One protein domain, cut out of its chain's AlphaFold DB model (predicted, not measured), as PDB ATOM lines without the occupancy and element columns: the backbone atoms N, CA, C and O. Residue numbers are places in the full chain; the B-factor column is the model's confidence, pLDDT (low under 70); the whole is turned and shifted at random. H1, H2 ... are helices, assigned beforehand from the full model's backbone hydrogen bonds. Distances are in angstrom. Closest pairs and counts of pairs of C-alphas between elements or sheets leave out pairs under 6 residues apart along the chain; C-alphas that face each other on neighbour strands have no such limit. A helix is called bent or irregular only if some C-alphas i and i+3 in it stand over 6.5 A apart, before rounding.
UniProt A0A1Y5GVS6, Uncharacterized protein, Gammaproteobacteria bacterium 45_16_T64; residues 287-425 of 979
ATOM      1  N   GLY A 287     -11.378  11.961   8.316       95.06
ATOM      2  CA  GLY A 287     -10.915  12.331   6.977       95.06
ATOM      3  C   GLY A 287     -11.303  13.766   6.612       95.06
ATOM      4  O   GLY A 287     -10.468  14.533   6.141       95.06
ATOM      5  N   SER A 288     -12.537  14.175   6.929       96.44
ATOM      6  CA  SER A 288     -12.996  15.552   6.701       96.44
ATOM      7  C   SER A 288     -12.332  16.567   7.634       96.44
ATOM      8  O   SER A 288     -12.132  17.710   7.243       96.44
ATOM      9  N   ILE A 289     -11.966  16.191   8.862       96.56
ATOM     10  CA  ILE A 289     -11.191  17.074   9.750       96.56
ATOM     11  C   ILE A 289      -9.765  17.264   9.209       96.56
ATOM     12  O   ILE A 289      -9.262  18.388   9.193       96.56
ATOM     13  N   ALA A 290      -9.124  16.187   8.745       96.00
ATOM     14  CA  ALA A 290      -7.765  16.217   8.205       96.00
ATOM     15  C   ALA A 290      -7.667  16.969   6.860       96.00
ATOM     16  O   ALA A 290      -6.677  17.669   6.613       96.00
ATOM     17  N   ALA A 291      -8.706  16.860   6.026       95.75
ATOM     18  CA  ALA A 291      -8.835  17.523   4.730       95.75
ATOM     19  C   ALA A 291     -10.292  17.970   4.470       95.75
ATOM     20  O   ALA A 291     -11.054  17.255   3.806       95.75
ATOM     21  N   PRO A 292     -10.708  19.151   4.974       96.81
ATOM     22  CA  PRO A 292     -12.080  19.652   4.830       96.81
ATOM     23  C   PRO A 292     -12.582  19.743   3.390       96.81
ATOM     24  O   PRO A 292     -13.784  19.637   3.147       96.81
ATOM     25  N   GLU A 293     -11.683  19.905   2.418       96.62
ATOM     26  CA  GLU A 293     -12.019  19.964   1.000       96.62
ATOM     27  C   GLU A 293     -12.749  18.688   0.548       96.62
ATOM     28  O   GLU A 293     -13.702  18.788  -0.221       96.62
ATOM     29  N   VAL A 294     -12.399  17.511   1.084       95.69
ATOM     30  CA  VAL A 294     -13.025  16.218   0.733       95.69
ATOM     31  C   VAL A 294     -14.526  16.214   1.037       95.69
ATOM     32  O   VAL A 294     -15.333  15.734   0.235       95.69
ATOM     33  N   PHE A 295     -14.929  16.804   2.166       96.50
ATOM     34  CA  PHE A 295     -16.340  16.953   2.527       96.50
ATOM     35  C   PHE A 295     -17.093  17.811   1.502       96.50
ATOM     36  O   PHE A 295     -18.168  17.433   1.022       96.50
ATOM     37  N   PHE A 296     -16.518  18.958   1.130       97.38
ATOM     38  CA  PHE A 296     -17.130  19.873   0.170       97.38
ATOM     39  C   PHE A 296     -17.162  19.290  -1.244       97.38
ATOM     40  O   PHE A 296     -18.191  19.398  -1.912       97.38
ATOM     41  N   GLU A 297     -16.093  18.620  -1.681       97.12
ATOM     42  CA  GLU A 297     -16.036  17.919  -2.967       97.12
ATOM     43  C   GLU A 297     -17.160  16.882  -3.067       97.12
ATOM     44  O   GLU A 297     -17.922  16.875  -4.039       97.12
ATOM     45  N   LYS A 298     -17.334  16.056  -2.029       95.94
ATOM     46  CA  LYS A 298     -18.406  15.056  -1.967       95.94
ATOM     47  C   LYS A 298     -19.792  15.694  -2.024       95.94
ATOM     48  O   LYS A 298     -20.627  15.258  -2.820       95.94
ATOM     49  N   ARG A 299     -20.041  16.744  -1.233       95.25
ATOM     50  CA  ARG A 299     -21.327  17.463  -1.224       95.25
ATOM     51  C   ARG A 299     -21.657  18.045  -2.603       95.25
ATOM     52  O   ARG A 299     -22.772  17.868  -3.093       95.25
ATOM     53  N   LEU A 300     -20.694  18.710  -3.239       96.94
ATOM     54  CA  LEU A 300     -20.848  19.300  -4.571       96.94
ATOM     55  C   LEU A 300     -21.061  18.225  -5.647       96.94
ATOM     56  O   LEU A 300     -21.912  18.388  -6.522       96.94
ATOM     57  N   ALA A 301     -20.348  17.100  -5.554       97.50
ATOM     58  CA  ALA A 301     -20.515  15.970  -6.461       97.50
ATOM     59  C   ALA A 301     -21.911  15.339  -6.349       97.50
ATOM     60  O   ALA A 301     -22.546  15.084  -7.373       97.50
ATOM     61  N   VAL A 302     -22.412  15.116  -5.131       96.56
ATOM     62  CA  VAL A 302     -23.784  14.629  -4.901       96.56
ATOM     63  C   VAL A 302     -24.799  15.623  -5.467       96.56
ATOM     64  O   VAL A 302     -25.665  15.231  -6.247       96.56
ATOM     65  N   ALA A 303     -24.651  16.919  -5.176       95.88
ATOM     66  CA  ALA A 303     -25.547  17.951  -5.699       95.88
ATOM     67  C   ALA A 303     -25.588  17.968  -7.240       95.88
ATOM     68  O   ALA A 303     -26.671  18.008  -7.827       95.88
ATOM     69  N   ALA A 304     -24.430  17.868  -7.902       96.88
ATOM     70  CA  ALA A 304     -24.337  17.825  -9.361       96.88
ATOM     71  C   ALA A 304     -25.043  16.595  -9.959       96.88
ATOM     72  O   ALA A 304     -25.791  16.721 -10.932       96.88
ATOM     73  N   LYS A 305     -24.857  15.408  -9.361       97.94
ATOM     74  CA  LYS A 305     -25.533  14.174  -9.795       97.94
ATOM     75  C   LYS A 305     -27.047  14.275  -9.639       97.94
ATOM     76  O   LYS A 305     -27.782  13.987 -10.582       97.94
ATOM     77  N   GLN A 306     -27.509  14.697  -8.463       96.88
ATOM     78  CA  GLN A 306     -28.934  14.788  -8.158       96.88
ATOM     79  C   GLN A 306     -29.638  15.808  -9.054       96.88
ATOM     80  O   GLN A 306     -30.720  15.537  -9.574       96.88
ATOM     81  N   GLU A 307     -29.017  16.961  -9.308       95.88
ATOM     82  CA  GLU A 307     -29.574  17.959 -10.222       95.88
ATOM     83  C   GLU A 307     -29.678  17.428 -11.656       95.88
ATOM     84  O   GLU A 307     -30.689  17.628 -12.334       95.88
ATOM     85  N   ALA A 308     -28.681  16.669 -12.113       96.62
ATOM     86  CA  ALA A 308     -28.721  16.059 -13.434       96.62
ATOM     87  C   ALA A 308     -29.828  14.993 -13.560       96.62
ATOM     88  O   ALA A 308     -30.514  14.925 -14.585       96.62
ATOM     89  N   ILE A 309     -30.071  14.211 -12.502       97.06
ATOM     90  CA  ILE A 309     -31.192  13.262 -12.431       97.06
ATOM     91  C   ILE A 309     -32.539  14.001 -12.471       97.06
ATOM     92  O   ILE A 309     -33.433  13.588 -13.215       97.06
ATOM     93  N   LYS A 310     -32.690  15.124 -11.749       95.38
ATOM     94  CA  LYS A 310     -33.906  15.965 -11.811       95.38
ATOM     95  C   LYS A 310     -34.155  16.486 -13.224       95.38
ATOM     96  O   LYS A 310     -35.274  16.386 -13.730       95.38
ATOM     97  N   LYS A 311     -33.117  17.006 -13.885       94.00
ATOM     98  CA  LYS A 311     -33.187  17.495 -15.272       94.00
ATOM     99  C   LYS A 311     -33.539  16.385 -16.263       94.00
ATOM    100  O   LYS A 311     -34.322  16.621 -17.184       94.00
ATOM    101  N   LEU A 312     -33.031  15.167 -16.061       94.62
ATOM    102  CA  LEU A 312     -33.428  14.006 -16.856       94.62
ATOM    103  C   LEU A 312     -34.914  13.672 -16.663       94.62
ATOM    104  O   LEU A 312     -35.651  13.549 -17.644       94.62
ATOM    105  N   ALA A 313     -35.371  13.568 -15.414       92.94
ATOM    106  CA  ALA A 313     -36.753  13.212 -15.093       92.94
ATOM    107  C   ALA A 313     -37.772  14.254 -15.589       92.94
ATOM    108  O   ALA A 313     -38.834  13.887 -16.091       92.94
ATOM    109  N   ASN A 314     -37.426  15.544 -15.520       90.50
ATOM    110  CA  ASN A 314     -38.271  16.647 -15.990       90.50
ATOM    111  C   ASN A 314     -38.217  16.865 -17.516       90.50
ATOM    112  O   ASN A 314     -38.891  17.758 -18.031       90.50
ATOM    113  N   GLY A 315     -37.432  16.069 -18.250       89.06
ATOM    114  CA  GLY A 315     -37.340  16.135 -19.710       89.06
ATOM    115  C   GLY A 315     -36.458  17.263 -20.254       89.06
ATOM    116  O   GLY A 315     -36.498  17.533 -21.454       89.06
ATOM    117  N   THR A 316     -35.650  17.910 -19.407       89.75
ATOM    118  CA  THR A 316     -34.593  18.832 -19.852       89.75
ATOM    119  C   THR A 316     -33.545  18.078 -20.667       89.75
ATOM    120  O   THR A 316     -33.123  18.558 -21.718       89.75
ATOM    121  N   TYR A 317     -33.167  16.872 -20.230       92.62
ATOM    122  CA  TYR A 317     -32.301  15.984 -21.004       92.62
ATOM    123  C   TYR A 317     -33.118  14.982 -21.825       92.62
ATOM    124  O   TYR A 317     -33.895  14.207 -21.271       92.62
ATOM    125  N   ILE A 318     -32.926  14.996 -23.148       90.75
ATOM    126  CA  ILE A 318     -33.490  14.003 -24.074       90.75
ATOM    127  C   ILE A 318     -32.403  12.989 -24.451       90.75
ATOM    128  O   ILE A 318     -31.264  13.367 -24.725       90.75
ATOM    129  N   LEU A 319     -32.754  11.699 -24.448       91.88
ATOM    130  CA  LEU A 319     -31.802  10.579 -24.512       91.88
ATOM    131  C   LEU A 319     -31.050  10.441 -25.849       91.88
ATOM    132  O   LEU A 319     -30.034   9.755 -25.897       91.88
ATOM    133  N   ASP A 320     -31.529  11.064 -26.927       86.00
ATOM    134  CA  ASP A 320     -30.873  11.092 -28.245       86.00
ATOM    135  C   ASP A 320     -30.144  12.418 -28.534       86.00
ATOM    136  O   ASP A 320     -29.697  12.655 -29.656       86.00
ATOM    137  N   ALA A 321     -30.042  13.282 -27.522       83.94
ATOM    138  CA  ALA A 321     -29.467  14.618 -27.601       83.94
ATOM    139  C   ALA A 321     -30.124  15.563 -28.632       83.94
ATOM    140  O   ALA A 321     -29.484  16.486 -29.141       83.94
ATOM    141  N   SER A 322     -31.411  15.370 -28.959       80.06
ATOM    142  CA  SER A 322     -32.093  16.209 -29.954       80.06
ATOM    143  C   SER A 322     -32.508  17.599 -29.449       80.06
ATOM    144  O   SER A 322     -32.974  18.410 -30.251       80.06
ATOM    145  N   ASN A 323     -32.425  17.877 -28.141       73.19
ATOM    146  CA  ASN A 323     -32.949  19.108 -27.543       73.19
ATOM    147  C   ASN A 323     -31.836  20.023 -27.022       73.19
ATOM    148  O   ASN A 323     -31.348  19.848 -25.909       73.19
ATOM    149  N   THR A 324     -31.511  21.054 -27.804       71.06
ATOM    150  CA  THR A 324     -30.508  22.071 -27.451       71.06
ATOM    151  C   THR A 324     -31.107  23.466 -27.230       71.06
ATOM    152  O   THR A 324     -30.366  24.425 -27.015       71.06
ATOM    153  N   GLU A 325     -32.428  23.641 -27.339       63.69
ATOM    154  CA  GLU A 325     -33.050  24.969 -27.271       63.69
ATOM    155  C   GLU A 325     -33.135  25.476 -25.820       63.69
ATOM    156  O   GLU A 325     -33.701  24.825 -24.946       63.69
ATOM    157  N   GLY A 326     -32.570  26.660 -25.551       61.78
ATOM    158  CA  GLY A 326     -32.665  27.333 -24.246       61.78
ATOM    159  C   GLY A 326     -31.795  26.753 -23.120       61.78
ATOM    160  O   GLY A 326     -31.849  27.278 -22.011       61.78
ATOM    161  N   SER A 327     -30.990  25.723 -23.395       76.38
ATOM    162  CA  SER A 327     -30.073  25.101 -22.426       76.38
ATOM    163  C   SER A 327     -28.706  25.799 -22.399       76.38
ATOM    164  O   SER A 327     -28.236  26.296 -23.425       76.38
ATOM    165  N   GLY A 328     -28.060  25.847 -21.228       84.06
ATOM    166  CA  GLY A 328     -26.675  26.322 -21.100       84.06
ATOM    167  C   GLY A 328     -25.673  25.361 -21.755       84.06
ATOM    168  O   GLY A 328     -26.003  24.204 -22.001       84.06
ATOM    169  N   LEU A 329     -24.441  25.820 -22.020       86.38
ATOM    170  CA  LEU A 329     -23.405  24.999 -22.677       86.38
ATOM    171  C   LEU A 329     -23.124  23.685 -21.927       86.38
ATOM    172  O   LEU A 329     -23.148  22.626 -22.545       86.38
ATOM    173  N   VAL A 330     -22.985  23.750 -20.600       89.75
ATOM    174  CA  VAL A 330     -22.773  22.575 -19.733       89.75
ATOM    175  C   VAL A 330     -23.898  21.545 -19.892       89.75
ATOM    176  O   VAL A 330     -23.644  20.353 -20.017       89.75
ATOM    177  N   ASP A 331     -25.156  21.989 -19.952       90.94
ATOM    178  CA  ASP A 331     -26.307  21.091 -20.106       90.94
ATOM    179  C   ASP A 331     -26.336  20.399 -21.479       90.94
ATOM    180  O   ASP A 331     -26.744  19.240 -21.579       90.94
ATOM    181  N   ILE A 332     -25.881  21.086 -22.533       90.38
ATOM    182  CA  ILE A 332     -25.749  20.511 -23.881       90.38
ATOM    183  C   ILE A 332     -24.672  19.417 -23.889       90.38
ATOM    184  O   ILE A 332     -24.880  18.347 -24.465       90.38
ATOM    185  N   GLU A 333     -23.538  19.659 -23.235       91.25
ATOM    186  CA  GLU A 333     -22.432  18.701 -23.139       91.25
ATOM    187  C   GLU A 333     -22.820  17.460 -22.327       91.25
ATOM    188  O   GLU A 333     -22.596  16.337 -22.788       91.25
ATOM    189  N   ILE A 334     -23.496  17.641 -21.185       93.25
ATOM    190  CA  ILE A 334     -24.021  16.535 -20.367       93.25
ATOM    191  C   ILE A 334     -24.985  15.675 -21.188       93.25
ATOM    192  O   ILE A 334     -24.856  14.451 -21.208       93.25
ATOM    193  N   GLN A 335     -25.936  16.297 -21.891       92.56
ATOM    194  CA  GLN A 335     -26.912  15.578 -22.711       92.56
ATOM    195  C   GLN A 335     -26.239  14.805 -23.861       92.56
ATOM    196  O   GLN A 335     -26.602  13.661 -24.135       92.56
ATOM    197  N   SER A 336     -25.237  15.404 -24.510       90.94
ATOM    198  CA  SER A 336     -24.466  14.770 -25.589       90.94
ATOM    199  C   SER A 336     -23.682  13.543 -25.100       90.94
ATOM    200  O   SER A 336     -23.712  12.476 -25.727       90.94
ATOM    201  N   LEU A 337     -23.017  13.665 -23.946       92.31
ATOM    202  CA  LEU A 337     -22.305  12.551 -23.328       92.31
ATOM    203  C   LEU A 337     -23.286  11.458 -22.880       92.31
ATOM    204  O   LEU A 337     -23.068  10.294 -23.203       92.31
ATOM    205  N   LEU A 338     -24.408  11.812 -22.243       94.31
ATOM    206  CA  LEU A 338     -25.468  10.867 -21.868       94.31
ATOM    207  C   LEU A 338     -25.950  10.035 -23.065       94.31
ATOM    208  O   LEU A 338     -26.014   8.808 -22.976       94.31
ATOM    209  N   ALA A 339     -26.264  10.681 -24.191       92.31
ATOM    210  CA  ALA A 339     -26.715   9.985 -25.393       92.31
ATOM    211  C   ALA A 339     -25.662   8.986 -25.896       92.31
ATOM    212  O   ALA A 339     -25.992   7.852 -26.252       92.31
ATOM    213  N   SER A 340     -24.382   9.370 -25.856       90.44
ATOM    214  CA  SER A 340     -23.266   8.485 -26.209       90.44
ATOM    215  C   SER A 340     -23.175   7.292 -25.249       90.44
ATOM    216  O   SER A 340     -23.108   6.147 -25.695       90.44
ATOM    217  N   LEU A 341     -23.266   7.529 -23.935       92.00
ATOM    218  CA  LEU A 341     -23.220   6.476 -22.914       92.00
ATOM    219  C   LEU A 341     -24.375   5.467 -23.040       92.00
ATOM    220  O   LEU A 341     -24.206   4.301 -22.702       92.00
ATOM    221  N   LEU A 342     -25.537   5.864 -23.555       93.31
ATOM    222  CA  LEU A 342     -26.681   4.951 -23.687       93.31
ATOM    223  C   LEU A 342     -26.762   4.237 -25.042       93.31
ATOM    224  O   LEU A 342     -27.509   3.266 -25.172       93.31
ATOM    225  N   THR A 343     -26.028   4.695 -26.060       90.38
ATOM    226  CA  THR A 343     -26.175   4.190 -27.440       90.38
ATOM    227  C   THR A 343     -24.923   3.546 -28.026       90.38
ATOM    228  O   THR A 343     -25.042   2.815 -29.012       90.38
ATOM    229  N   CYS A 344     -23.757   3.737 -27.407       87.69
ATOM    230  CA  CYS A 344     -22.481   3.218 -27.891       87.69
ATOM    231  C   CYS A 344     -21.874   2.171 -26.943       87.69
ATOM    232  O   CYS A 344     -21.634   2.490 -25.781       87.69
ATOM    233  N   PRO A 345     -21.563   0.947 -27.403       83.69
ATOM    234  CA  PRO A 345     -21.044  -0.115 -26.532       83.69
ATOM    235  C   PRO A 345     -19.576   0.072 -26.116       83.69
ATOM    236  O   PRO A 345     -19.177  -0.406 -25.058       83.69
ATOM    237  N   SER A 346     -18.760   0.758 -26.922       79.06
ATOM    238  CA  SER A 346     -17.366   1.077 -26.580       79.06
ATOM    239  C   SER A 346     -16.857   2.298 -27.343       79.06
ATOM    240  O   SER A 346     -17.363   2.611 -28.425       79.06
ATOM    241  N   SER A 347     -15.802   2.934 -26.827       75.94
ATOM    242  CA  SER A 347     -15.071   4.009 -27.522       75.94
ATOM    243  C   SER A 347     -14.388   3.552 -28.821       75.94
ATOM    244  O   SER A 347     -14.046   4.372 -29.674       75.94
ATOM    245  N   THR A 348     -14.201   2.238 -28.994       72.81
ATOM    246  CA  THR A 348     -13.532   1.637 -30.159       72.81
ATOM    247  C   THR A 348     -14.470   1.367 -31.340       72.81
ATOM    248  O   THR A 348     -14.002   1.071 -32.444       72.81
ATOM    249  N   GLU A 349     -15.788   1.486 -31.145       74.44
ATOM    250  CA  GLU A 349     -16.756   1.296 -32.223       74.44
ATOM    251  C   GLU A 349     -16.818   2.483 -33.199       74.44
ATOM    252  O   GLU A 349     -16.629   3.655 -32.859       74.44
ATOM    253  N   VAL A 350     -17.115   2.174 -34.463       65.56
ATOM    254  CA  VAL A 350     -17.234   3.172 -35.532       65.56
ATOM    255  C   VAL A 350     -18.412   4.106 -35.228       65.56
ATOM    256  O   VAL A 350     -19.540   3.648 -35.092       65.56
ATOM    257  N   ASN A 351     -18.151   5.419 -35.198       68.88
ATOM    258  CA  ASN A 351     -19.079   6.491 -34.791       68.88
ATOM    259  C   ASN A 351     -19.359   6.597 -33.276       68.88
ATOM    260  O   ASN A 351     -20.259   7.340 -32.897       68.88
ATOM    261  N   CYS A 352     -18.564   5.938 -32.424       74.12
ATOM    262  CA  CYS A 352     -18.673   6.015 -30.961       74.12
ATOM    263  C   CYS A 352     -17.529   6.789 -30.284       74.12
ATOM    264  O   CYS A 352     -17.280   6.631 -29.092       74.12
ATOM    265  N   SER A 353     -16.871   7.695 -31.017       61.97
ATOM    266  CA  SER A 353     -15.746   8.504 -30.519       61.97
ATOM    267  C   SER A 353     -16.098   9.484 -29.385       61.97
ATOM    268  O   SER A 353     -15.206  10.168 -28.896       61.97
ATOM    269  N   GLY A 354     -17.377   9.598 -29.009       60.03
ATOM    270  CA  GLY A 354     -17.861  10.406 -27.882       60.03
ATOM    271  C   GLY A 354     -17.946   9.658 -26.545       60.03
ATOM    272  O   GLY A 354     -18.235  10.281 -25.530       60.03
ATOM    273  N   VAL A 355     -17.705   8.340 -26.517       62.28
ATOM    274  CA  VAL A 355     -17.627   7.566 -25.267       62.28
ATOM    275  C   VAL A 355     -16.182   7.580 -24.770       62.28
ATOM    276  O   VAL A 355     -15.285   7.121 -25.472       62.28
ATOM    277  N   LEU A 356     -15.952   8.097 -23.559       66.00
ATOM    278  CA  LEU A 356     -14.617   8.186 -22.940       66.00
ATOM    279  C   LEU A 356     -14.101   6.841 -22.403       66.00
ATOM    280  O   LEU A 356     -12.932   6.713 -22.051       66.00
ATOM    281  N   LEU A 357     -14.978   5.839 -22.327       68.06
ATOM    282  CA  LEU A 357     -14.698   4.548 -21.716       68.06
ATOM    283  C   LEU A 357     -14.406   3.488 -22.784       68.06
ATOM    284  O   LEU A 357     -15.189   3.288 -23.716       68.06
ATOM    285  N   GLU A 358     -13.290   2.772 -22.626       68.25
ATOM    286  CA  GLU A 358     -12.956   1.595 -23.442       68.25
ATOM    287  C   GLU A 358     -14.062   0.529 -23.367       68.25
ATOM    288  O   GLU A 358     -14.391  -0.099 -24.371       68.25
ATOM    289  N   TYR A 359     -14.723   0.428 -22.211       71.56
ATOM    290  CA  TYR A 359     -15.938  -0.347 -21.992       71.56
ATOM    291  C   TYR A 359     -17.021   0.508 -21.379       71.56
ATOM    292  O   TYR A 359     -16.793   1.147 -20.355       71.56
ATOM    293  N   ASN A 360     -18.208   0.497 -21.970       83.44
ATOM    294  CA  ASN A 360     -19.297   1.314 -21.478       83.44
ATOM    295  C   ASN A 360     -20.266   0.503 -20.594       83.44
ATOM    296  O   ASN A 360     -21.127  -0.190 -21.137       83.44
ATOM    297  N   PRO A 361     -20.203   0.625 -19.251       82.12
ATOM    298  CA  PRO A 361     -21.092  -0.107 -18.345       82.12
ATOM    299  C   PRO A 361     -22.544   0.403 -18.377       82.12
ATOM    300  O   PRO A 361     -23.418  -0.196 -17.758       82.12
ATOM    301  N   PHE A 362     -22.814   1.515 -19.067       89.00
ATOM    302  CA  PHE A 362     -24.154   2.087 -19.207       89.00
ATOM    303  C   PHE A 362     -24.862   1.633 -20.490       89.00
ATOM    304  O   PHE A 362     -26.067   1.849 -20.643       89.00
ATOM    305  N   TYR A 363     -24.138   0.991 -21.411       88.50
ATOM    306  CA  TYR A 363     -24.724   0.482 -22.639       88.50
ATOM    307  C   TYR A 363     -25.515  -0.799 -22.366       88.50
ATOM    308  O   TYR A 363     -24.958  -1.838 -22.026       88.50
ATOM    309  N   GLN A 364     -26.822  -0.741 -22.619       88.12
ATOM    310  CA  GLN A 364     -27.669  -1.922 -22.741       88.12
ATOM    311  C   GLN A 364     -28.300  -1.947 -24.124       88.12
ATOM    312  O   GLN A 364     -28.930  -0.975 -24.555       88.12
ATOM    313  N   ARG A 365     -28.188  -3.091 -24.807       88.81
ATOM    314  CA  ARG A 365     -28.702  -3.276 -26.173       88.81
ATOM    315  C   ARG A 365     -30.180  -2.892 -26.290       88.81
ATOM    316  O   ARG A 365     -30.601  -2.304 -27.287       88.81
ATOM    317  N   ASP A 366     -30.955  -3.205 -25.264       89.56
ATOM    318  CA  ASP A 366     -32.406  -3.040 -25.229       89.56
ATOM    319  C   ASP A 366     -32.800  -1.568 -25.089       89.56
ATOM    320  O   ASP A 366     -33.730  -1.099 -25.755       89.56
ATOM    321  N   ILE A 367     -32.056  -0.837 -24.251       93.62
ATOM    322  CA  ILE A 367     -32.195   0.607 -24.048       93.62
ATOM    323  C   ILE A 367     -31.805   1.327 -25.339       93.62
ATOM    324  O   ILE A 367     -32.621   2.070 -25.887       93.62
ATOM    325  N   ALA A 368     -30.629   1.021 -25.896       92.62
ATOM    326  CA  ALA A 368     -30.156   1.598 -27.153       92.62
ATOM    327  C   ALA A 368     -31.161   1.377 -28.300       92.62
ATOM    328  O   ALA A 368     -31.504   2.307 -29.032       92.62
ATOM    329  N   ALA A 369     -31.710   0.163 -28.430       93.31
ATOM    330  CA  ALA A 369     -32.708  -0.159 -29.449       93.31
ATOM    331  C   ALA A 369     -34.069   0.528 -29.223       93.31
ATOM    332  O   ALA A 369     -34.828   0.707 -30.179       93.31
ATOM    333  N   LYS A 370     -34.441   0.862 -27.980       94.44
ATOM    334  CA  LYS A 370     -35.640   1.667 -27.681       94.44
ATOM    335  C   LYS A 370     -35.428   3.136 -28.052       94.44
ATOM    336  O   LYS A 370     -36.278   3.688 -28.747       94.44
ATOM    337  N   ILE A 371     -34.284   3.716 -27.690       93.81
ATOM    338  CA  ILE A 371     -33.915   5.096 -28.052       93.81
ATOM    339  C   ILE A 371     -33.897   5.253 -29.579       93.81
ATOM    340  O   ILE A 371     -34.572   6.111 -30.132       93.81
ATOM    341  N   GLN A 372     -33.266   4.325 -30.308       90.19
ATOM    342  CA  GLN A 372     -33.267   4.331 -31.782       90.19
ATOM    343  C   GLN A 372     -34.672   4.248 -32.414       90.19
ATOM    344  O   GLN A 372     -34.851   4.616 -33.576       90.19
ATOM    345  N   ARG A 373     -35.676   3.754 -31.677       93.88
ATOM    346  CA  ARG A 373     -37.085   3.694 -32.103       93.88
ATOM    347  C   ARG A 373     -37.901   4.928 -31.690       93.88
ATOM    348  O   ARG A 373     -39.099   4.956 -31.970       93.88
ATOM    349  N   GLY A 374     -37.273   5.932 -31.077       91.38
ATOM    350  CA  GLY A 374     -37.886   7.201 -30.681       91.38
ATOM    351  C   GLY A 374     -38.381   7.261 -29.235       91.38
ATOM    352  O   GLY A 374     -39.091   8.203 -28.893       91.38
ATOM    353  N   SER A 375     -38.048   6.277 -28.389       93.50
ATOM    354  CA  SER A 375     -38.287   6.358 -26.938       93.50
ATOM    355  C   SER A 375     -37.179   7.181 -26.280       93.50
ATOM    356  O   SER A 375     -36.202   6.625 -25.777       93.50
ATOM    357  N   ASN A 376     -37.315   8.504 -26.352       91.69
ATOM    358  CA  ASN A 376     -36.252   9.455 -26.036       91.69
ATOM    359  C   ASN A 376     -36.458  10.200 -24.706       91.69
ATOM    360  O   ASN A 376     -35.631  11.042 -24.353       91.69
ATOM    361  N   HIS A 377     -37.533   9.916 -23.967       92.75
ATOM    362  CA  HIS A 377     -37.844  10.582 -22.703       92.75
ATOM    363  C   HIS A 377     -37.721   9.630 -21.512       92.75
ATOM    364  O   HIS A 377     -38.036   8.446 -21.615       92.75
ATOM    365  N   TYR A 378     -37.354  10.166 -20.344       92.75
ATOM    366  CA  TYR A 378     -37.333   9.419 -19.077       92.75
ATOM    367  C   TYR A 378     -38.658   8.679 -18.813       92.75
ATOM    368  O   TYR A 378     -38.676   7.512 -18.421       92.75
ATOM    369  N   THR A 379     -39.783   9.332 -19.123       93.38
ATOM    370  CA  THR A 379     -41.136   8.785 -18.951       93.38
ATOM    371  C   THR A 379     -41.405   7.516 -19.764       93.38
ATOM    372  O   THR A 379     -42.258   6.719 -19.378       93.38
ATOM    373  N   ASP A 380     -40.663   7.281 -20.853       94.31
ATOM    374  CA  ASP A 380     -40.811   6.084 -21.695       94.31
ATOM    375  C   ASP A 380     -40.314   4.803 -20.994       94.31
ATOM    376  O   ASP A 380     -40.586   3.685 -21.447       94.31
ATOM    377  N   PHE A 381     -39.599   4.954 -19.873       94.25
ATOM    378  CA  PHE A 381     -38.957   3.873 -19.126       94.25
ATOM    379  C   PHE A 381     -39.559   3.642 -17.728       94.25
ATOM    380  O   PHE A 381     -39.087   2.751 -17.029       94.25
ATOM    381  N   LEU A 382     -40.637   4.346 -17.340       90.56
ATOM    382  CA  LEU A 382     -41.236   4.274 -15.988       90.56
ATOM    383  C   LEU A 382     -41.632   2.862 -15.528       90.56
ATOM    384  O   LEU A 382     -41.655   2.579 -14.335       90.56
ATOM    385  N   ASN A 383     -41.907   1.959 -16.469       87.94
ATOM    386  CA  ASN A 383     -42.276   0.572 -16.175       87.94
ATOM    387  C   ASN A 383     -41.064  -0.375 -16.051       87.94
ATOM    388  O   ASN A 383     -41.255  -1.587 -15.999       87.94
ATOM    389  N   SER A 384     -39.830   0.143 -16.064       88.69
ATOM    390  CA  SER A 384     -38.594  -0.648 -16.014       88.69
ATOM    391  C   SER A 384     -37.578  -0.035 -15.038       88.69
ATOM    392  O   SER A 384     -36.700   0.722 -15.463       88.69
ATOM    393  N   PRO A 385     -37.663  -0.354 -13.732       86.56
ATOM    394  CA  PRO A 385     -36.768   0.192 -12.706       86.56
ATOM    395  C   PRO A 385     -35.277  -0.032 -12.988       86.56
ATOM    396  O   PRO A 385     -34.477   0.873 -12.772       86.56
ATOM    397  N   SER A 386     -34.902  -1.191 -13.540       84.94
ATOM    398  CA  SER A 386     -33.517  -1.483 -13.942       84.94
ATOM    399  C   SER A 386     -33.036  -0.556 -15.061       84.94
ATOM    400  O   SER A 386     -31.926  -0.030 -15.003       84.94
ATOM    401  N   SER A 387     -33.889  -0.277 -16.054       91.50
ATOM    402  CA  SER A 387     -33.566   0.709 -17.090       91.50
ATOM    403  C   SER A 387     -33.433   2.112 -16.502       91.50
ATOM    404  O   SER A 387     -32.480   2.808 -16.836       91.50
ATOM    405  N   LEU A 388     -34.338   2.525 -15.607       93.62
ATOM    406  CA  LEU A 388     -34.265   3.840 -14.961       93.62
ATOM    407  C   LEU A 388     -32.983   4.001 -14.144       93.62
ATOM    408  O   LEU A 388     -32.332   5.033 -14.266       93.62
ATOM    409  N   ASN A 389     -32.575   2.974 -13.394       92.56
ATOM    410  CA  ASN A 389     -31.302   2.981 -12.675       92.56
ATOM    411  C   ASN A 389     -30.117   3.233 -13.625       92.56
ATOM    412  O   ASN A 389     -29.281   4.090 -13.345       92.56
ATOM    413  N   ILE A 390     -30.061   2.548 -14.772       93.25
ATOM    414  CA  ILE A 390     -28.988   2.737 -15.762       93.25
ATOM    415  C   ILE A 390     -29.010   4.152 -16.343       93.25
ATOM    416  O   ILE A 390     -27.966   4.800 -16.403       93.25
ATOM    417  N   LEU A 391     -30.189   4.654 -16.722       96.50
ATOM    418  CA  LEU A 391     -30.372   6.021 -17.220       96.50
ATOM    419  C   LEU A 391     -29.868   7.056 -16.196       96.50
ATOM    420  O   LEU A 391     -29.162   7.997 -16.558       96.50
ATOM    421  N   GLN A 392     -30.196   6.860 -14.918       96.94
ATOM    422  CA  GLN A 392     -29.800   7.743 -13.820       96.94
ATOM    423  C   GLN A 392     -28.297   7.684 -13.531       96.94
ATOM    424  O   GLN A 392     -27.663   8.723 -13.369       96.94
ATOM    425  N   ARG A 393     -27.696   6.490 -13.523       95.19
ATOM    426  CA  ARG A 393     -26.241   6.334 -13.356       95.19
ATOM    427  C   ARG A 393     -25.475   6.959 -14.523       95.19
ATOM    428  O   ARG A 393     -24.469   7.624 -14.294       95.19
ATOM    429  N   ALA A 394     -25.971   6.792 -15.752       95.44
ATOM    430  CA  ALA A 394     -25.363   7.370 -16.945       95.44
ATOM    431  C   ALA A 394     -25.383   8.905 -16.907       95.44
ATOM    432  O   ALA A 394     -24.363   9.535 -17.180       95.44
ATOM    433  N   VAL A 395     -26.512   9.520 -16.527       97.44
ATOM    434  CA  VAL A 395     -26.595  10.989 -16.447       97.44
ATOM    435  C   VAL A 395     -25.793  11.549 -15.274       97.44
ATOM    436  O   VAL A 395     -25.145  12.577 -15.429       97.44
ATOM    437  N   ALA A 396     -25.760  10.852 -14.135       97.44
ATOM    438  CA  ALA A 396     -24.926  11.218 -12.994       97.44
ATOM    439  C   ALA A 396     -23.427  11.182 -13.350       97.44
ATOM    440  O   ALA A 396     -22.688  12.113 -13.025       97.44
ATOM    441  N   PHE A 397     -22.985  10.144 -14.068       95.69
ATOM    442  CA  PHE A 397     -21.615  10.038 -14.576       95.69
ATOM    443  C   PHE A 397     -21.293  11.143 -15.591       95.69
ATOM    444  O   PHE A 397     -20.247  11.787 -15.490       95.69
ATOM    445  N   ALA A 398     -22.201  11.403 -16.540       95.50
ATOM    446  CA  ALA A 398     -22.033  12.474 -17.517       95.50
ATOM    447  C   ALA A 398     -21.916  13.846 -16.836       95.50
ATOM    448  O   ALA A 398     -21.014  14.614 -17.160       95.50
ATOM    449  N   ALA A 399     -22.772  14.129 -15.851       96.62
ATOM    450  CA  ALA A 399     -22.747  15.374 -15.092       96.62
ATOM    451  C   ALA A 399     -21.415  15.595 -14.375       96.62
ATOM    452  O   ALA A 399     -20.808  16.648 -14.544       96.62
ATOM    453  N   LEU A 400     -20.921  14.598 -13.635       96.38
ATOM    454  CA  LEU A 400     -19.625  14.719 -12.967       96.38
ATOM    455  C   LEU A 400     -18.474  14.933 -13.947       96.38
ATOM    456  O   LEU A 400     -17.598  15.751 -13.682       96.38
ATOM    457  N   THR A 401     -18.479  14.201 -15.060       95.12
ATOM    458  CA  THR A 401     -17.428  14.300 -16.079       95.12
ATOM    459  C   THR A 401     -17.356  15.724 -16.627       95.12
ATOM    460  O   THR A 401     -16.311  16.359 -16.548       95.12
ATOM    461  N   ILE A 402     -18.485  16.265 -17.096       95.06
ATOM    462  CA  ILE A 402     -18.527  17.599 -17.706       95.06
ATOM    463  C   ILE A 402     -18.258  18.706 -16.680       95.06
ATOM    464  O   ILE A 402     -17.525  19.647 -16.971       95.06
ATOM    465  N   VAL A 403     -18.809  18.609 -15.465       94.62
ATOM    466  CA  VAL A 403     -18.568  19.626 -14.428       94.62
ATOM    467  C   VAL A 403     -17.087  19.668 -14.038       94.62
ATOM    468  O   VAL A 403     -16.537  20.757 -13.869       94.62
ATOM    469  N   ASN A 404     -16.414  18.517 -13.951       95.06
ATOM    470  CA  ASN A 404     -14.987  18.461 -13.624       95.06
ATOM    471  C   ASN A 404     -14.061  18.892 -14.771       95.06
ATOM    472  O   ASN A 404     -12.916  19.248 -14.510       95.06
ATOM    473  N   GLU A 405     -14.542  18.897 -16.013       93.19
ATOM    474  CA  GLU A 405     -13.823  19.436 -17.177       93.19
ATOM    475  C   GLU A 405     -14.123  20.926 -17.435       93.19
ATOM    476  O   GLU A 405     -13.533  21.534 -18.331       93.19
ATOM    477  N   SER A 406     -15.032  21.528 -16.659       90.44
ATOM    478  CA  SER A 406     -15.409  22.937 -16.798       90.44
ATOM    479  C   SER A 406     -14.308  23.901 -16.331       90.44
ATOM    480  O   SER A 406     -13.322  23.501 -15.717       90.44
ATOM    481  N   GLU A 407     -14.487  25.203 -16.589       89.25
ATOM    482  CA  GLU A 407     -13.539  26.245 -16.150       89.25
ATOM    483  C   GLU A 407     -13.380  26.336 -14.624       89.25
ATOM    484  O   GLU A 407     -12.404  26.921 -14.167       89.25
ATOM    485  N   TYR A 408     -14.325  25.792 -13.849       92.94
ATOM    486  CA  TYR A 408     -14.296  25.818 -12.388       92.94
ATOM    487  C   TYR A 408     -14.730  24.452 -11.821       92.94
ATOM    488  O   TYR A 408     -15.890  24.286 -11.421       92.94
ATOM    489  N   PRO A 409     -13.835  23.442 -11.835       96.00
ATOM    490  CA  PRO A 409     -14.123  22.077 -11.387       96.00
ATOM    491  C   PRO A 409     -14.554  21.995  -9.918       96.00
ATOM    492  O   PRO A 409     -14.291  22.901  -9.125       96.00
ATOM    493  N   ILE A 410     -15.155  20.869  -9.519       97.06
ATOM    494  CA  ILE A 410     -15.619  20.655  -8.135       97.06
ATOM    495  C   ILE A 410     -14.481  20.796  -7.116       97.06
ATOM    496  O   ILE A 410     -14.680  21.409  -6.070       97.06
ATOM    497  N   ALA A 411     -13.286  20.287  -7.425       95.50
ATOM    498  CA  ALA A 411     -12.129  20.408  -6.536       95.50
ATOM    499  C   ALA A 411     -11.740  21.878  -6.281       95.50
ATOM    500  O   ALA A 411     -11.452  22.264  -5.151       95.50
ATOM    501  N   GLU A 412     -11.796  22.732  -7.308       96.44
ATOM    502  CA  GLU A 412     -11.486  24.160  -7.163       96.44
ATOM    503  C   GLU A 412     -12.582  24.900  -6.382       96.44
ATOM    504  O   GLU A 412     -12.286  25.733  -5.523       96.44
ATOM    505  N   GLN A 413     -13.851  24.537  -6.610       96.81
ATOM    506  CA  GLN A 413     -14.986  25.017  -5.815       96.81
ATOM    507  C   GLN A 413     -14.820  24.683  -4.327       96.81
ATOM    508  O   GLN A 413     -14.998  25.558  -3.478       96.81
ATOM    509  N   ALA A 414     -14.455  23.440  -4.012       97.19
ATOM    510  CA  ALA A 414     -14.241  22.981  -2.645       97.19
ATOM    511  C   ALA A 414     -13.074  23.711  -1.964       97.19
ATOM    512  O   ALA A 414     -13.235  24.210  -0.851       97.19
ATOM    513  N   MET A 415     -11.933  23.854  -2.645       95.69
ATOM    514  CA  MET A 415     -10.786  24.613  -2.126       95.69
ATOM    515  C   MET A 415     -11.137  26.079  -1.831       95.69
ATOM    516  O   MET A 415     -10.679  26.646  -0.836       95.69
ATOM    517  N   SER A 416     -11.954  26.699  -2.685       96.12
ATOM    518  CA  SER A 416     -12.422  28.074  -2.494       96.12
ATOM    519  C   SER A 416     -13.303  28.207  -1.247       96.12
ATOM    520  O   SER A 416     -13.069  29.097  -0.430       96.12
ATOM    521  N   LEU A 417     -14.235  27.266  -1.040       96.31
ATOM    522  CA  LEU A 417     -15.069  27.204   0.166       96.31
ATOM    523  C   LEU A 417     -14.232  27.016   1.437       96.31
ATOM    524  O   LEU A 417     -14.453  27.720   2.418       96.31
ATOM    525  N   VAL A 418     -13.246  26.114   1.424       95.94
ATOM    526  CA  VAL A 418     -12.345  25.921   2.575       95.94
ATOM    527  C   VAL A 418     -11.556  27.191   2.871       95.94
ATOM    528  O   VAL A 418     -11.489  27.613   4.019       95.94
ATOM    529  N   THR A 419     -11.027  27.857   1.843       95.25
ATOM    530  CA  THR A 419     -10.293  29.122   2.012       95.25
ATOM    531  C   THR A 419     -11.171  30.217   2.624       95.25
ATOM    532  O   THR A 419     -10.702  30.989   3.460       95.25
ATOM    533  N   GLU A 420     -12.437  30.300   2.213       96.00
ATOM    534  CA  GLU A 420     -13.410  31.253   2.756       96.00
ATOM    535  C   GLU A 420     -13.762  30.954   4.224       96.00
ATOM    536  O   GLU A 420     -13.903  31.881   5.024       96.00
ATOM    537  N   LEU A 421     -13.864  29.671   4.582       96.25
ATOM    538  CA  LEU A 421     -14.395  29.196   5.864       96.25
ATOM    539  C   LEU A 421     -13.318  28.736   6.861       96.25
ATOM    540  O   LEU A 421     -13.657  28.289   7.955       96.25
ATOM    541  N   GLU A 422     -12.032  28.879   6.531       93.69
ATOM    542  CA  GLU A 422     -10.884  28.391   7.314       93.69
ATOM    543  C   GLU A 422     -10.953  28.680   8.832       93.69
ATOM    544  O   GLU A 422     -10.627  27.783   9.611       93.69
ATOM    545  N   PRO A 423     -11.407  29.860   9.322       93.88
ATOM    546  CA  PRO A 423     -11.505  30.112  10.764       93.88
ATOM    547  C   PRO A 423     -12.485  29.198  11.512       93.88
ATOM    548  O   PRO A 423     -12.358  29.048  12.726       93.88
ATOM    549  N   LEU A 424     -13.460  28.619  10.806       95.69
ATOM    550  CA  LEU A 424     -14.498  27.748  11.362       95.69
ATOM    551  C   LEU A 424     -14.142  26.259  11.244       95.69
ATOM    552  O   LEU A 424     -14.863  25.421  11.785       95.69
ATOM    553  N   LEU A 425     -13.056  25.920  10.541       96.00
ATOM    554  CA  LEU A 425     -12.686  24.542  10.235       96.00
ATOM    555  C   LEU A 425     -11.629  24.005  11.222       96.00
ATOM    556  O   LEU A 425     -10.647  24.686  11.529       96.00
TER     557      LEU A 425
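What this domain is: This is residues 287 to 425 of the 979 residues of an uncharacterized protein of Gammaproteobacteria bacterium 45_16_T64 (UniProt A0A1Y5GVS6). Two long helices, H2 and H6, cross near their middles, with H3 packed on H6 across from H2, so that H6 runs between the two in the core. H7 packs on residues 292 to 301 of H2 and, with the short H1, makes one end of the elongated model, while H4 and H5 lie toward the other end. The printed part has 139 residues with seven named helices, H1 to H7 in order, and no named strand; its class is all helix. It is only just compact, close to loose, with a radius of gyration of the C-alphas of 16.8 A, and spans 56 by 31 by 30 A.

How they stand to each other: H1, residues 287 to 290, and H2, residues 292 to 313, only just touch, with 3 pairs of C-alphas within 8 A, and only at the corner; the closest C-alphas are those of Ser 288 and Phe 295, 5.5 A. H3, residues 329 to 343, is near H2. H4, residues 365 to 371, touches residues 342 to 343 of H3, closest at the C-alphas of Thr 343 and Ala 368, 4.8 A. H5, residues 378 to 381, only just touches H2, with 3 pairs within 8 A, closest at Ala 313 and Tyr 378, 5.5 A between C-alphas. H6, residues 385 to 405, touches H2 at a steep tilt of 52 degrees, opposite ways, with the C-alphas of Lys 305 and Ala 396 closest at 4.4 A. H6 also touches H3 at a steep tilt of 43 degrees, opposite ways, with the C-alphas of Ile 334 and Ala 398 closest at 5.3 A. H7, residues 410 to 424, touches H2 at a steep tilt of 48 degrees, opposite ways, with the C-alphas of Phe 296 and Ala 414 closest at 5.1 A. H3 and H7 are apart. Each O i to N i+4 pair is within hydrogen-bond range in H2, H3, H4 and H6, and 9 of 11 are in H7; H1 and H5 are too short for such a pair.

Where its parts are: H1 begins at C-alpha 287 (-10.915, 12.331, 6.977). H2 is 32.4 A long, H3 21.5 A, H6 30.3 A and H7 20.8 A. H6 begins at C-alpha 385 (-36.768, 0.192, -12.706). H7 ends at C-alpha 424 (-14.498, 27.748, 11.362) and is irregular: C-alphas 420 and 423 are 8.3 A apart.

The domain as a whole: The two C-alphas farthest apart, those of Arg 373 and Pro 423, are 56.5 A apart. The printed part has no cut. The links from H2 to H3, 15 residues, and from H3 to H4, 21 residues, are long. The mean pLDDT of the printed part is 89.8; residues 325 to 326, 350 to 351 and 353 to 358 are under 70.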